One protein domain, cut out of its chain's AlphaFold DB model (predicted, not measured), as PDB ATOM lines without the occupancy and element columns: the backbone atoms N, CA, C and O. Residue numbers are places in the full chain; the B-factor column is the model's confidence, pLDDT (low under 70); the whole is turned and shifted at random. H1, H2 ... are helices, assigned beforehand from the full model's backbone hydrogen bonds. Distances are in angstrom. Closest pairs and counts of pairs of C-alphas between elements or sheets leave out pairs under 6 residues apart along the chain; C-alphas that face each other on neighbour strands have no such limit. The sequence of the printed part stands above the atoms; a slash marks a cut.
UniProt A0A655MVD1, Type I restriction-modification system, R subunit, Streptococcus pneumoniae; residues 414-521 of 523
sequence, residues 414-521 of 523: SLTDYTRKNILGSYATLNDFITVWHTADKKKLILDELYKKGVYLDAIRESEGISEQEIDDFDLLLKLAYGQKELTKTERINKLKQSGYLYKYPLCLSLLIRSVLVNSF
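Overview. This is residues 414 to 521 of the 523 residues of the protein "Type I restriction-modification system, R subunit" of Streptococcus pneumoniae (UniProt A0A655MVD1). The model is made of two lobes in a row: a larger one in which H1, H2, H3 and H4 are set round H5, and a smaller one in which H6 and H8 run side by side in opposite ways, loosely spaced, with the short H7 at their turn. Residues 483 to 488 join the lobes. The printed part has 108 residues with eight named helices, H1 to H8 in order, and no named strand; the class is all helix. It is only just compact, close to loose, with a radius of gyration of the C-alphas of 15.5 A, and elongated, spanning 46 by 29 by 21 A.

Arrangement. H1, residues 415 to 426, touches H5, residues 473 to 482; their closest C-alphas, of Arg 420 and Ala 481, are 4.4 A apart, and the two are about perpendicular at 87 degrees. With residues 422 to 426 alone, H1 only just touches H3, residues 443 to 452, with 3 pairs of C-alphas within 8 A; the closest are those of Ile 423 and Leu 450, 6.8 A apart. H2, residues 430 to 439, is close to H5 but not clearly touching, at a shallow tilt of 23 degrees, opposite ways; the closest C-alphas, of Leu 430 and Tyr 482, are 6.6 A apart. H4, residues 457 to 464, is close to H5 but not clearly touching, with the C-alphas of Leu 457 and Asp 473 closest at 7.2 A. H6, residues 489 to 498, and H8, residues 507 to 519, are close but not clearly touching, at a shallow tilt of 18 degrees, opposite ways; the C-alphas of Ile 493 and Leu 517 are closest at 7.7 A. H7, residues 501 to 504, is close to H8 but not clearly touching, with the C-alphas of Leu 502 and Ser 510 closest at 5.7 A. H5 and H6 are apart. Every O i to N i+4 pair is within hydrogen-bond range in H1, H2, H3, H4, H5, H6 and H8; H7 is too short for such a pair.

Along the chain. H1 begins at C-alpha 415 (-10.297, 39.169, -0.304) and is 16.5 A long. H5 begins at C-alpha 473 (-14.639, 24.308, -2.235). H8, the longest helix, measures 18.2 A and ends at C-alpha 519 (-16.797, 8.031, 4.900).

Size, cuts and confidence. The C-alphas of Ser 414 and Pro 506 are the two farthest apart, at 47.9 A. The printed part has no cut and no long link. Its mean pLDDT is 70.8; 47 residues are under 70, among them residues 507 to 521.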
ATOM      1  N   SER A 414     -11.847  43.671  -0.890       54.31
ATOM      2  CA  SER A 414     -11.982  42.605   0.109       54.31
ATOM      3  C   SER A 414     -11.457  41.319  -0.531       54.31
ATOM      4  O   SER A 414     -11.687  41.101  -1.723       54.31
ATOM      5  N   LEU A 415     -10.769  40.455   0.221       60.34
ATOM      6  CA  LEU A 415     -10.297  39.169  -0.304       60.34
ATOM      7  C   LEU A 415     -11.440  38.397  -0.995       60.34
ATOM      8  O   LEU A 415     -11.224  37.767  -2.033       60.34
ATOM      9  N   THR A 416     -12.662  38.535  -0.473       62.34
ATOM     10  CA  THR A 416     -13.919  38.017  -1.026       62.34
ATOM     11  C   THR A 416     -14.273  38.638  -2.390       62.34
ATOM     12  O   THR A 416     -14.654  37.916  -3.312       62.34
ATOM     13  N   ASP A 417     -14.119  39.955  -2.559       62.22
ATOM     14  CA  ASP A 417     -14.443  40.681  -3.800       62.22
ATOM     15  C   ASP A 417     -13.398  40.445  -4.900       62.22
ATOM     16  O   ASP A 417     -13.757  40.188  -6.052       62.22
ATOM     17  N   TYR A 418     -12.113  40.441  -4.532       62.69
ATOM     18  CA  TYR A 418     -11.006  40.078  -5.421       62.69
ATOM     19  C   TYR A 418     -11.145  38.642  -5.911       62.69
ATOM     20  O   TYR A 418     -11.075  38.356  -7.110       62.69
ATOM     21  N   THR A 419     -11.429  37.727  -4.984       69.31
ATOM     22  CA  THR A 419     -11.672  36.324  -5.317       69.31
ATOM     23  C   THR A 419     -12.866  36.177  -6.251       69.31
ATOM     24  O   THR A 419     -12.746  35.507  -7.276       69.31
ATOM     25  N   ARG A 420     -13.987  36.857  -5.974       78.25
ATOM     26  CA  ARG A 420     -15.155  36.890  -6.869       78.25
ATOM     27  C   ARG A 420     -14.762  37.314  -8.285       78.25
ATOM     28  O   ARG A 420     -15.104  36.620  -9.240       78.25
ATOM     29  N   LYS A 421     -14.023  38.414  -8.431       71.44
ATOM     30  CA  LYS A 421     -13.603  38.956  -9.731       71.44
ATOM     31  C   LYS A 421     -12.685  38.001 -10.496       71.44
ATOM     32  O   LYS A 421     -12.878  37.822 -11.692       71.44
ATOM     33  N   ASN A 422     -11.739  37.343  -9.827       70.69
ATOM     34  CA  ASN A 422     -10.827  36.390 -10.472       70.69
ATOM     35  C   ASN A 422     -11.522  35.094 -10.906       70.69
ATOM     36  O   ASN A 422     -11.194  34.543 -11.965       70.69
ATOM     37  N   ILE A 423     -12.507  34.628 -10.127       81.44
ATOM     38  CA  ILE A 423     -13.360  33.510 -10.540       81.44
ATOM     39  C   ILE A 423     -14.168  33.925 -11.772       81.44
ATOM     40  O   ILE A 423     -14.111  33.218 -12.772       81.44
ATOM     41  N   LEU A 424     -14.828  35.089 -11.743       81.94
ATOM     42  CA  LEU A 424     -15.634  35.595 -12.864       81.94
ATOM     43  C   LEU A 424     -14.803  35.920 -14.116       81.94
ATOM     44  O   LEU A 424     -15.267  35.732 -15.235       81.94
ATOM     45  N   GLY A 425     -13.554  36.355 -13.952       73.62
ATOM     46  CA  GLY A 425     -12.618  36.568 -15.059       73.62
ATOM     47  C   GLY A 425     -12.140  35.264 -15.706       73.62
ATOM     48  O   GLY A 425     -11.753  35.260 -16.871       73.62
ATOM     49  N   SER A 426     -12.176  34.148 -14.972       79.25
ATOM     50  CA  SER A 426     -11.856  32.814 -15.504       79.25
ATOM     51  C   SER A 426     -13.090  32.076 -16.020       79.25
ATOM     52  O   SER A 426     -12.991  31.309 -16.973       79.25
ATOM     53  N   TYR A 427     -14.236  32.319 -15.393       86.56
ATOM     54  CA  TYR A 427     -15.517  31.687 -15.663       86.56
ATOM     55  C   TYR A 427     -16.608  32.761 -15.618       86.56
ATOM     56  O   TYR A 427     -17.117  33.102 -14.554       86.56
ATOM     57  N   ALA A 428     -16.950  33.318 -16.779       81.44
ATOM     58  CA  ALA A 428     -17.848  34.470 -16.868       81.44
ATOM     59  C   ALA A 428     -19.267  34.165 -16.368       81.44
ATOM     60  O   ALA A 428     -19.933  35.038 -15.810       81.44
ATOM     61  N   THR A 429     -19.739  32.929 -16.557       86.88
ATOM     62  CA  THR A 429     -21.061  32.495 -16.102       86.88
ATOM     63  C   THR A 429     -20.997  31.248 -15.225       86.88
ATOM     64  O   THR A 429     -20.097  30.413 -15.332       86.88
ATOM     65  N   LEU A 430     -22.028  31.079 -14.391       85.38
ATOM     66  CA  LEU A 430     -22.213  29.884 -13.564       85.38
ATOM     67  C   LEU A 430     -22.173  28.594 -14.399       85.38
ATOM     68  O   LEU A 430     -21.597  27.599 -13.969       85.38
ATOM     69  N   ASN A 431     -22.760  28.613 -15.598       85.38
ATOM     70  CA  ASN A 431     -22.784  27.449 -16.482       85.38
ATOM     71  C   ASN A 431     -21.393  27.110 -17.027       85.38
ATOM     72  O   ASN A 431     -21.070  25.926 -17.137       85.38
ATOM     73  N   ASP A 432     -20.561  28.115 -17.317       86.31
ATOM     74  CA  ASP A 432     -19.179  27.898 -17.761       86.31
ATOM     75  C   ASP A 432     -18.376  27.207 -16.659       86.31
ATOM     76  O   ASP A 432     -17.727  26.186 -16.897       86.31
ATOM     77  N   PHE A 433     -18.498  27.711 -15.426       87.81
ATOM     78  CA  PHE A 433     -17.848  27.111 -14.266       87.81
ATOM     79  C   PHE A 433     -18.336  25.687 -14.004       87.81
ATOM     80  O   PHE A 433     -17.516  24.789 -13.859       87.81
ATOM     81  N   ILE A 434     -19.652  25.448 -13.985       85.31
ATOM     82  CA  ILE A 434     -20.233  24.114 -13.761       85.31
ATOM     83  C   ILE A 434     -19.768  23.130 -14.839       85.31
ATOM     84  O   ILE A 434     -19.414  21.995 -14.518       85.31
ATOM     85  N   THR A 435     -19.734  23.553 -16.103       85.69
ATOM     86  CA  THR A 435     -19.301  22.700 -17.216       85.69
ATOM     87  C   THR A 435     -17.857  22.262 -17.011       85.69
ATOM     88  O   THR A 435     -17.599  21.062 -16.931       85.69
ATOM     89  N   VAL A 436     -16.937  23.213 -16.818       85.19
ATOM     90  CA  VAL A 436     -15.514  22.915 -16.591       85.19
ATOM     91  C   VAL A 436     -15.315  22.114 -15.304       85.19
ATOM     92  O   VAL A 436     -14.580  21.123 -15.289       85.19
ATOM     93  N   TRP A 437     -16.029  22.480 -14.238       84.25
ATOM     94  CA  TRP A 437     -15.981  21.775 -12.966       84.25
ATOM     95  C   TRP A 437     -16.435  20.332 -13.097       84.25
ATOM     96  O   TRP A 437     -15.831  19.486 -12.456       84.25
ATOM     97  N   HIS A 438     -17.431  19.991 -13.914       81.12
ATOM     98  CA  HIS A 438     -17.856  18.599 -14.088       81.12
ATOM     99  C   HIS A 438     -16.984  17.814 -15.067       81.12
ATOM    100  O   HIS A 438     -16.711  16.645 -14.789       81.12
ATOM    101  N   THR A 439     -16.501  18.436 -16.145       80.06
ATOM    102  CA  THR A 439     -15.719  17.751 -17.187       80.06
ATOM    103  C   THR A 439     -14.254  17.528 -16.820       80.06
ATOM    104  O   THR A 439     -13.608  16.693 -17.439       80.06
ATOM    105  N   ALA A 440     -13.707  18.248 -15.836       80.56
ATOM    106  CA  ALA A 440     -12.307  18.083 -15.449       80.56
ATOM    107  C   ALA A 440     -12.026  16.740 -14.750       80.56
ATOM    108  O   ALA A 440     -12.660  16.415 -13.740       80.56
ATOM    109  N   ASP A 441     -10.992  16.029 -15.208       75.56
ATOM    110  CA  ASP A 441     -10.539  14.755 -14.624       75.56
ATOM    111  C   ASP A 441     -10.060  14.903 -13.171       75.56
ATOM    112  O   ASP A 441     -10.235  14.008 -12.345       75.56
ATOM    113  N   LYS A 442      -9.463  16.055 -12.832       79.25
ATOM    114  CA  LYS A 442      -8.975  16.375 -11.484       79.25
ATOM    115  C   LYS A 442      -9.397  17.784 -11.084       79.25
ATOM    116  O   LYS A 442      -8.864  18.756 -11.607       79.25
ATOM    117  N   LYS A 443     -10.292  17.898 -10.094       79.19
ATOM    118  CA  LYS A 443     -10.774  19.200  -9.580       79.19
ATOM    119  C   LYS A 443      -9.648  20.055  -8.997       79.19
ATOM    120  O   LYS A 443      -9.674  21.271  -9.130       79.19
ATOM    121  N   LYS A 444      -8.610  19.405  -8.459       74.31
ATOM    122  CA  LYS A 444      -7.394  20.066  -7.979       74.31
ATOM    123  C   LYS A 444      -6.737  20.958  -9.042       74.31
ATOM    124  O   LYS A 444      -6.262  22.019  -8.692       74.31
ATOM    125  N   LEU A 445      -6.785  20.597 -10.329       74.25
ATOM    126  CA  LEU A 445      -6.214  21.437 -11.393       74.25
ATOM    127  C   LEU A 445      -6.963  22.766 -11.553       74.25
ATOM    128  O   LEU A 445      -6.332  23.795 -11.760       74.25
ATOM    129  N   ILE A 446      -8.292  22.749 -11.408       80.44
ATOM    130  CA  ILE A 446      -9.110  23.969 -11.439       80.44
ATOM    131  C   ILE A 446      -8.774  24.848 -10.234       80.44
ATOM    132  O   ILE A 446      -8.615  26.057 -10.381       80.44
ATOM    133  N   LEU A 447      -8.647  24.236  -9.052       77.44
ATOM    134  CA  LEU A 447      -8.265  24.942  -7.833       77.44
ATOM    135  C   LEU A 447      -6.856  25.532  -7.951       77.44
ATOM    136  O   LEU A 447      -6.693  26.707  -7.665       77.44
ATOM    137  N   ASP A 448      -5.875  24.783  -8.458       68.25
ATOM    138  CA  ASP A 448      -4.502  25.256  -8.670       68.25
ATOM    139  C   ASP A 448      -4.446  26.418  -9.686       68.25
ATOM    140  O   ASP A 448      -3.673  27.363  -9.523       68.25
ATOM    141  N   GLU A 449      -5.261  26.384 -10.747       70.44
ATOM    142  CA  GLU A 449      -5.365  27.488 -11.711       70.44
ATOM    143  C   GLU A 449      -6.026  28.734 -11.121       70.44
ATOM    144  O   GLU A 449      -5.516  29.843 -11.294       70.44
ATOM    145  N   LEU A 450      -7.143  28.567 -10.411       73.81
ATOM    146  CA  LEU A 450      -7.811  29.663  -9.711       73.81
ATOM    147  C   LEU A 450      -6.893  30.255  -8.636       73.81
ATOM    148  O   LEU A 450      -6.790  31.476  -8.516       73.81
ATOM    149  N   TYR A 451      -6.149  29.408  -7.933       60.66
ATOM    150  CA  TYR A 451      -5.155  29.796  -6.945       60.66
ATOM    151  C   TYR A 451      -4.044  30.653  -7.573       60.66
ATOM    152  O   TYR A 451      -3.751  31.744  -7.083       60.66
ATOM    153  N   LYS A 452      -3.474  30.238  -8.717       58.72
ATOM    154  CA  LYS A 452      -2.498  31.050  -9.483       58.72
ATOM    155  C   LYS A 452      -3.065  32.405  -9.906       58.72
ATOM    156  O   LYS A 452      -2.331  33.390  -9.990       58.72
ATOM    157  N   LYS A 453      -4.371  32.460 -10.156       60.59
ATOM    158  CA  LYS A 453      -5.111  33.681 -10.486       60.59
ATOM    159  C   LYS A 453      -5.581  34.465  -9.257       60.59
ATOM    160  O   LYS A 453      -6.242  35.481  -9.425       60.59
ATOM    161  N   GLY A 454      -5.197  34.063  -8.045       49.28
ATOM    162  CA  GLY A 454      -5.443  34.821  -6.818       49.28
ATOM    163  C   GLY A 454      -6.716  34.451  -6.059       49.28
ATOM    164  O   GLY A 454      -7.234  35.276  -5.314       49.28
ATOM    165  N   VAL A 455      -7.245  33.240  -6.246       72.75
ATOM    166  CA  VAL A 455      -8.383  32.712  -5.475       72.75
ATOM    167  C   VAL A 455      -7.859  31.859  -4.320       72.75
ATOM    168  O   VAL A 455      -7.464  30.710  -4.513       72.75
ATOM    169  N   TYR A 456      -7.862  32.426  -3.113       71.19
ATOM    170  CA  TYR A 456      -7.308  31.800  -1.907       71.19
ATOM    171  C   TYR A 456      -8.428  31.339  -0.970       71.19
ATOM    172  O   TYR A 456      -8.798  32.042  -0.031       71.19
ATOM    173  N   LEU A 457      -8.991  30.160  -1.240       74.12
ATOM    174  CA  LEU A 457     -10.145  29.657  -0.486       74.12
ATOM    175  C   LEU A 457      -9.846  29.479   1.010       74.12
ATOM    176  O   LEU A 457     -10.695  29.820   1.824       74.12
ATOM    177  N   ASP A 458      -8.638  29.051   1.377       68.06
ATOM    178  CA  ASP A 458      -8.249  28.847   2.781       68.06
ATOM    179  C   ASP A 458      -8.195  30.158   3.574       68.06
ATOM    180  O   ASP A 458      -8.714  30.245   4.684       68.06
ATOM    181  N   ALA A 459      -7.644  31.214   2.971       54.75
ATOM    182  CA  ALA A 459      -7.597  32.537   3.587       54.75
ATOM    183  C   ALA A 459      -9.006  33.135   3.746       54.75
ATOM    184  O   ALA A 459      -9.298  33.783   4.751       54.75
ATOM    185  N   ILE A 460      -9.910  32.868   2.794       67.69
ATOM    186  CA  ILE A 460     -11.326  33.242   2.926       67.69
ATOM    187  C   ILE A 460     -11.975  32.470   4.069       67.69
ATOM    188  O   ILE A 460     -12.652  33.078   4.893       67.69
ATOM    189  N   ARG A 461     -11.744  31.156   4.149       75.12
ATOM    190  CA  ARG A 461     -12.278  30.299   5.213       75.12
ATOM    191  C   ARG A 461     -11.862  30.778   6.596       75.12
ATOM    192  O   ARG A 461     -12.718  30.883   7.468       75.12
ATOM    193  N   GLU A 462     -10.589  31.114   6.777       62.94
ATOM    194  CA  GLU A 462     -10.080  31.660   8.036       62.94
ATOM    195  C   GLU A 462     -10.718  33.022   8.352       62.94
ATOM    196  O   GLU A 462     -11.182  33.238   9.469       62.94
ATOM    197  N   SER A 463     -10.825  33.910   7.356       54.53
ATOM    198  CA  SER A 463     -11.387  35.254   7.550       54.53
ATOM    199  C   SER A 463     -12.900  35.278   7.808       54.53
ATOM    200  O   SER A 463     -13.377  36.115   8.571       54.53
ATOM    201  N   GLU A 464     -13.661  34.368   7.191       65.44
ATOM    202  CA  GLU A 464     -15.124  34.286   7.307       65.44
ATOM    203  C   GLU A 464     -15.577  33.241   8.344       65.44
ATOM    204  O   GLU A 464     -16.776  33.052   8.545       65.44
ATOM    205  N   GLY A 465     -14.638  32.554   9.008       69.69
ATOM    206  CA  GLY A 465     -14.933  31.507   9.989       69.69
ATOM    207  C   GLY A 465     -15.629  30.279   9.390       69.69
ATOM    208  O   GLY A 465     -16.431  29.636  10.065       69.69
ATOM    209  N   ILE A 466     -15.360  29.959   8.121       76.00
ATOM    210  CA  ILE A 466     -16.010  28.863   7.393       76.00
ATOM    211  C   ILE A 466     -15.185  27.583   7.525       76.00
ATOM    212  O   ILE A 466     -14.081  27.480   6.992       76.00
ATOM    213  N   SER A 467     -15.759  26.551   8.143       74.94
ATOM    214  CA  SER A 467     -15.115  25.241   8.244       74.94
ATOM    215  C   SER A 467     -15.089  24.503   6.897       74.94
ATOM    216  O   SER A 467     -16.114  24.341   6.228       74.94
ATOM    217  N   GLU A 468     -13.922  23.973   6.519       73.38
ATOM    218  CA  GLU A 468     -13.756  23.066   5.368       73.38
ATOM    219  C   GLU A 468     -14.598  21.782   5.516       73.38
ATOM    220  O   GLU A 468     -15.026  21.162   4.534       73.38
ATOM    221  N   GLN A 469     -14.897  21.384   6.757       72.81
ATOM    222  CA  GLN A 469     -15.754  20.235   7.034       72.81
ATOM    223  C   GLN A 469     -17.234  20.534   6.752       72.81
ATOM    224  O   GLN A 469     -17.974  19.612   6.409       72.81
ATOM    225  N   GLU A 470     -17.653  21.800   6.815       76.75
ATOM    226  CA  GLU A 470     -19.051  22.214   6.649       76.75
ATOM    227  C   GLU A 470     -19.407  22.568   5.200       76.75
ATOM    228  O   GLU A 470     -20.427  22.092   4.690       76.75
ATOM    229  N   ILE A 471     -18.558  23.352   4.526       80.25
ATOM    230  CA  ILE A 471     -18.771  23.846   3.156       80.25
ATOM    231  C   ILE A 471     -17.599  23.402   2.282       80.25
ATOM    232  O   ILE A 471     -16.449  23.698   2.604       80.25
ATOM    233  N   ASP A 472     -17.862  22.717   1.168       81.88
ATOM    234  CA  ASP A 472     -16.801  22.321   0.233       81.88
ATOM    235  C   ASP A 472     -16.362  23.458  -0.700       81.88
ATOM    236  O   ASP A 472     -17.018  24.491  -0.807       81.88
ATOM    237  N   ASP A 473     -15.216  23.281  -1.359       83.25
ATOM    238  CA  ASP A 473     -14.639  24.308  -2.235       83.25
ATOM    239  C   ASP A 473     -15.558  24.673  -3.397       83.25
ATOM    240  O   ASP A 473     -15.570  25.819  -3.834       83.25
ATOM    241  N   PHE A 474     -16.365  23.725  -3.878       85.56
ATOM    242  CA  PHE A 474     -17.331  23.996  -4.933       85.56
ATOM    243  C   PHE A 474     -18.410  24.967  -4.448       85.56
ATOM    244  O   PHE A 474     -18.621  25.997  -5.082       85.56
ATOM    245  N   ASP A 475     -19.053  24.691  -3.310       81.44
ATOM    246  CA  ASP A 475     -20.075  25.577  -2.741       81.44
ATOM    247  C   ASP A 475     -19.494  26.934  -2.338       81.44
ATOM    248  O   ASP A 475     -20.143  27.962  -2.540       81.44
ATOM    249  N   LEU A 476     -18.264  26.956  -1.819       83.62
ATOM    250  CA  LEU A 476     -17.580  28.199  -1.484       83.62
ATOM    251  C   LEU A 476     -17.322  29.041  -2.744       83.62
ATOM    252  O   LEU A 476     -17.650  30.225  -2.762       83.62
ATOM    253  N   LEU A 477     -16.830  28.440  -3.831       87.69
ATOM    254  CA  LEU A 477     -16.657  29.125  -5.118       87.69
ATOM    255  C   LEU A 477     -17.989  29.648  -5.672       87.69
ATOM    256  O   LEU A 477     -18.047  30.767  -6.184       87.69
ATOM    257  N   LEU A 478     -19.071  28.875  -5.533       84.88
ATOM    258  CA  LEU A 478     -20.405  29.285  -5.969       84.88
ATOM    259  C   LEU A 478     -20.954  30.475  -5.172       84.88
ATOM    260  O   LEU A 478     -21.515  31.404  -5.767       84.88
ATOM    261  N   LYS A 479     -20.774  30.459  -3.848       84.31
ATOM    262  CA  LYS A 479     -21.126  31.563  -2.946       84.31
ATOM    263  C   LYS A 479     -20.360  32.828  -3.325       84.31
ATOM    264  O   LYS A 479     -20.963  33.882  -3.531       84.31
ATOM    265  N   LEU A 480     -19.041  32.706  -3.459       82.44
ATOM    266  CA  LEU A 480     -18.144  33.829  -3.713       82.44
ATOM    267  C   LEU A 480     -18.404  34.473  -5.077       82.44
ATOM    268  O   LEU A 480     -18.561  35.691  -5.152       82.44
ATOM    269  N   ALA A 481     -18.480  33.670  -6.140       84.44
ATOM    270  CA  ALA A 481     -18.534  34.166  -7.512       84.44
ATOM    271  C   ALA A 481     -19.945  34.517  -7.999       84.44
ATOM    272  O   ALA A 481     -20.125  35.516  -8.692       84.44
ATOM    273  N   TYR A 482     -20.946  33.709  -7.637       84.31
ATOM    274  CA  TYR A 482     -22.278  33.754  -8.255       84.31
ATOM    275  C   TYR A 482     -23.407  34.064  -7.268       84.31
ATOM    276  O   TYR A 482     -24.576  34.021  -7.656       84.31
ATOM    277  N   GLY A 483     -23.085  34.343  -5.999       77.31
ATOM    278  CA  GLY A 483     -24.076  34.663  -4.968       77.31
ATOM    279  C   GLY A 483     -25.058  33.521  -4.691       77.31
ATOM    280  O   GLY A 483     -26.181  33.765  -4.249       77.31
ATOM    281  N   GLN A 484     -24.670  32.277  -4.990       79.00
ATOM    282  CA  GLN A 484     -25.487  31.109  -4.670       79.00
ATOM    283  C   GLN A 484     -25.522  30.910  -3.156       79.00
ATOM    284  O   GLN A 484     -24.513  31.076  -2.474       79.00
ATOM    285  N   LYS A 485     -26.688  30.517  -2.636       75.12
ATOM    286  CA  LYS A 485     -26.815  30.145  -1.227       75.12
ATOM    287  C   LYS A 485     -25.948  28.913  -0.970       75.12
ATOM    288  O   LYS A 485     -26.179  27.886  -1.614       75.12
ATOM    289  N   GLU A 486     -24.996  29.011  -0.042       70.00
ATOM    290  CA  GLU A 486     -24.184  27.860   0.347       70.00
ATOM    291  C   GLU A 486     -25.069  26.688   0.787       70.00
ATOM    292  O   GLU A 486     -26.070  26.859   1.489       70.00
ATOM    293  N   LEU A 487     -24.708  25.488   0.342       73.94
ATOM    294  CA  LEU A 487     -25.249  24.254   0.883       73.94
ATOM    295  C   LEU A 487     -24.159  23.631   1.733       73.94
ATOM    296  O   LEU A 487     -23.046  23.417   1.274       73.94
ATOM    297  N   THR A 488     -24.479  23.303   2.972       77.56
ATOM    298  CA  THR A 488     -23.584  22.454   3.754       77.56
ATOM    299  C   THR A 488     -23.530  21.062   3.127       77.56
ATOM    300  O   THR A 488     -24.500  20.588   2.508       77.56
ATOM    301  N   LYS A 489     -22.426  20.340   3.341       66.94
ATOM    302  CA  LYS A 489     -22.311  18.943   2.886       66.94
ATOM    303  C   LYS A 489     -23.492  18.090   3.395       66.94
ATOM    304  O   LYS A 489     -24.018  17.242   2.668       66.94
ATOM    305  N   THR A 490     -23.968  18.362   4.612       70.62
ATOM    306  CA  THR A 490     -25.144  17.723   5.230       70.62
ATOM    307  C   THR A 490     -26.443  18.025   4.473       70.62
ATOM    308  O   THR A 490     -27.216  17.109   4.172       70.62
ATOM    309  N   GLU A 491     -26.691  19.285   4.112       72.00
ATOM    310  CA  GLU A 491     -27.871  19.685   3.335       72.00
ATOM    311  C   GLU A 491     -27.873  19.076   1.933       72.00
ATOM    312  O   GLU A 491     -28.924  18.639   1.451       72.00
ATOM    313  N   ARG A 492     -26.703  18.975   1.291       68.12
ATOM    314  CA  ARG A 492     -26.564  18.355  -0.032       68.12
ATOM    315  C   ARG A 492     -26.932  16.869  -0.004       68.12
ATOM    316  O   ARG A 492     -27.683  16.401  -0.863       68.12
ATOM    317  N   ILE A 493     -26.484  16.135   1.016       66.00
ATOM    318  CA  ILE A 493     -26.848  14.724   1.214       66.00
ATOM    319  C   ILE A 493     -28.343  14.573   1.498       66.00
ATOM    320  O   ILE A 493     -28.984  13.667   0.960       66.00
ATOM    321  N   ASN A 494     -28.921  15.451   2.317       69.94
ATOM    322  CA  ASN A 494     -30.349  15.403   2.619       69.94
ATOM    323  C   ASN A 494     -31.199  15.697   1.375       69.94
ATOM    324  O   ASN A 494     -32.144  14.953   1.110       69.94
ATOM    325  N   LYS A 495     -30.805  16.670   0.542       69.94
ATOM    326  CA  LYS A 495     -31.424  16.907  -0.773       69.94
ATOM    327  C   LYS A 495     -31.302  15.695  -1.700       69.94
ATOM    328  O   LYS A 495     -32.278  15.345  -2.356       69.94
ATOM    329  N   LEU A 496     -30.154  15.011  -1.728       64.94
ATOM    330  CA  LEU A 496     -29.959  13.789  -2.525       64.94
ATOM    331  C   LEU A 496     -30.847  12.625  -2.046       64.94
ATOM    332  O   LEU A 496     -31.369  11.855  -2.854       64.94
ATOM    333  N   LYS A 497     -31.032  12.487  -0.728       65.25
ATOM    334  CA  LYS A 497     -31.931  11.484  -0.135       65.25
ATOM    335  C   LYS A 497     -33.397  11.790  -0.453       65.25
ATOM    336  O   LYS A 497     -34.148  10.870  -0.767       65.25
ATOM    337  N   GLN A 498     -33.790  13.063  -0.396       70.25
ATOM    338  CA  GLN A 498     -35.159  13.520  -0.652       70.25
ATOM    339  C   GLN A 498     -35.528  13.529  -2.142       70.25
ATOM    340  O   GLN A 498     -36.679  13.270  -2.476       70.25
ATOM    341  N   SER A 499     -34.572  13.757  -3.048       66.00
ATOM    342  CA  SER A 499     -34.813  13.769  -4.503       66.00
ATOM    343  C   SER A 499     -35.123  12.389  -5.094       66.00
ATOM    344  O   SER A 499     -35.431  12.265  -6.279       66.00
ATOM    345  N   GLY A 500     -34.986  11.334  -4.289       63.41
ATOM    346  CA  GLY A 500     -35.206   9.955  -4.694       63.41
ATOM    347  C   GLY A 500     -34.201   9.422  -5.722       63.41
ATOM    348  O   GLY A 500     -34.364   8.312  -6.224       63.41
ATOM    349  N   TYR A 501     -33.135  10.175  -6.014       64.31
ATOM    350  CA  TYR A 501     -32.103   9.812  -6.987       64.31
ATOM    351  C   TYR A 501     -31.429   8.473  -6.658       64.31
ATOM    352  O   TYR A 501     -31.169   7.661  -7.542       64.31
ATOM    353  N   LEU A 502     -31.221   8.200  -5.367       58.06
ATOM    354  CA  LEU A 502     -30.610   6.959  -4.888       58.06
ATOM    355  C   LEU A 502     -31.486   5.713  -5.105       58.06
ATOM    356  O   LEU A 502     -30.949   4.610  -5.107       58.06
ATOM    357  N   TYR A 503     -32.800   5.869  -5.313       65.00
ATOM    358  CA  TYR A 503     -33.710   4.753  -5.609       65.00
ATOM    359  C   TYR A 503     -33.684   4.333  -7.085       65.00
ATOM    360  O   TYR A 503     -34.265   3.312  -7.439       65.00
ATOM    361  N   LYS A 504     -32.996   5.093  -7.951       62.28
ATOM    362  CA  LYS A 504     -32.820   4.762  -9.375       62.28
ATOM    363  C   LYS A 504     -31.718   3.725  -9.625       62.28
ATOM    364  O   LYS A 504     -31.524   3.314 -10.765       62.28
ATOM    365  N   TYR A 505     -31.000   3.308  -8.580       65.06
ATOM    366  CA  TYR A 505     -29.860   2.398  -8.669       65.06
ATOM    367  C   TYR A 505     -30.087   1.114  -7.854       65.06
ATOM    368  O   TYR A 505     -30.767   1.157  -6.828       65.06
ATOM    369  N   PRO A 506     -29.494  -0.028  -8.261       71.44
ATOM    370  CA  PRO A 506     -29.578  -1.282  -7.513       71.44
ATOM    371  C   PRO A 506     -29.094  -1.134  -6.065       71.44
ATOM    372  O   PRO A 506     -28.172  -0.362  -5.787       71.44
ATOM    373  N   LEU A 507     -29.672  -1.921  -5.148       62.41
ATOM    374  CA  LEU A 507     -29.466  -1.794  -3.697       62.41
ATOM    375  C   LEU A 507     -27.976  -1.740  -3.302       62.41
ATOM    376  O   LEU A 507     -27.584  -0.851  -2.548       62.41
ATOM    377  N   CYS A 508     -27.129  -2.600  -3.879       52.09
ATOM    378  CA  CYS A 508     -25.678  -2.595  -3.639       52.09
ATOM    379  C   CYS A 508     -24.992  -1.277  -4.027       52.09
ATOM    380  O   CYS A 508     -24.147  -0.788  -3.281       52.09
ATOM    381  N   LEU A 509     -25.362  -0.670  -5.157       57.91
ATOM    382  CA  LEU A 509     -24.763   0.588  -5.608       57.91
ATOM    383  C   LEU A 509     -25.265   1.767  -4.764       57.91
ATOM    384  O   LEU A 509     -24.492   2.654  -4.415       57.91
ATOM    385  N   SER A 510     -26.534   1.734  -4.347       59.22
ATOM    386  CA  SER A 510     -27.090   2.724  -3.416       59.22
ATOM    387  C   SER A 510     -26.411   2.677  -2.034       59.22
ATOM    388  O   SER A 510     -26.169   3.725  -1.431       59.22
ATOM    389  N   LEU A 511     -26.047   1.480  -1.552       57.94
ATOM    390  CA  LEU A 511     -25.320   1.265  -0.297       57.94
ATOM    391  C   LEU A 511     -23.857   1.711  -0.406       57.94
ATOM    392  O   LEU A 511     -23.357   2.370   0.505       57.94
ATOM    393  N   LEU A 512     -23.202   1.438  -1.539       56.31
ATOM    394  CA  LEU A 512     -21.847   1.909  -1.823       56.31
ATOM    395  C   LEU A 512     -21.793   3.444  -1.855       56.31
ATOM    396  O   LEU A 512     -20.992   4.041  -1.142       56.31
ATOM    397  N   ILE A 513     -22.700   4.096  -2.589       59.22
ATOM    398  CA  ILE A 513     -22.788   5.565  -2.660       59.22
ATOM    399  C   ILE A 513     -23.058   6.160  -1.271       59.22
ATOM    400  O   ILE A 513     -22.420   7.139  -0.891       59.22
ATOM    401  N   ARG A 514     -23.936   5.542  -0.466       59.59
ATOM    402  CA  ARG A 514     -24.148   5.945   0.936       59.59
ATOM    403  C   ARG A 514     -22.879   5.803   1.778       59.59
ATOM    404  O   ARG A 514     -22.582   6.714   2.539       59.59
ATOM    405  N   SER A 515     -22.119   4.717   1.635       51.78
ATOM    406  CA  SER A 515     -20.867   4.519   2.385       51.78
ATOM    407  C   SER A 515     -19.760   5.501   1.986       51.78
ATOM    408  O   SER A 515     -19.040   5.972   2.857       51.78
ATOM    409  N   VAL A 516     -19.657   5.873   0.706       57.66
ATOM    410  CA  VAL A 516     -18.684   6.865   0.218       57.66
ATOM    411  C   VAL A 516     -19.056   8.266   0.708       57.66
ATOM    412  O   VAL A 516     -18.197   8.995   1.194       57.66
ATOM    413  N   LEU A 517     -20.347   8.614   0.667       55.50
ATOM    414  CA  LEU A 517     -20.849   9.891   1.178       55.50
ATOM    415  C   LEU A 517     -20.706  10.026   2.702       55.50
ATOM    416  O   LEU A 517     -20.553  11.140   3.180       55.50
ATOM    417  N   VAL A 518     -20.750   8.923   3.458       49.47
ATOM    418  CA  VAL A 518     -20.560   8.919   4.922       49.47
ATOM    419  C   VAL A 518     -19.075   8.877   5.310       49.47
ATOM    420  O   VAL A 518     -18.670   9.586   6.225       49.47
ATOM    421  N   ASN A 519     -18.234   8.115   4.601       42.38
ATOM    422  CA  ASN A 519     -16.797   8.031   4.900       42.38
ATOM    423  C   ASN A 519     -16.014   9.300   4.529       42.38
ATOM    424  O   ASN A 519     -14.945   9.525   5.086       42.38
ATOM    425  N   SER A 520     -16.541  10.150   3.643       44.62
ATOM    426  CA  SER A 520     -15.926  11.443   3.306       44.62
ATOM    427  C   SER A 520     -16.095  12.525   4.395       44.62
ATOM    428  O   SER A 520     -15.662  13.652   4.179       44.62
ATOM    429  N   PHE A 521     -16.730  12.201   5.533       42.47
ATOM    430  CA  PHE A 521     -16.923  13.096   6.689       42.47
ATOM    431  C   PHE A 521     -16.019  12.788   7.893       42.47
ATOM    432  O   PHE A 521     -15.982  13.582   8.824       42.47
TER     433      PHE A 521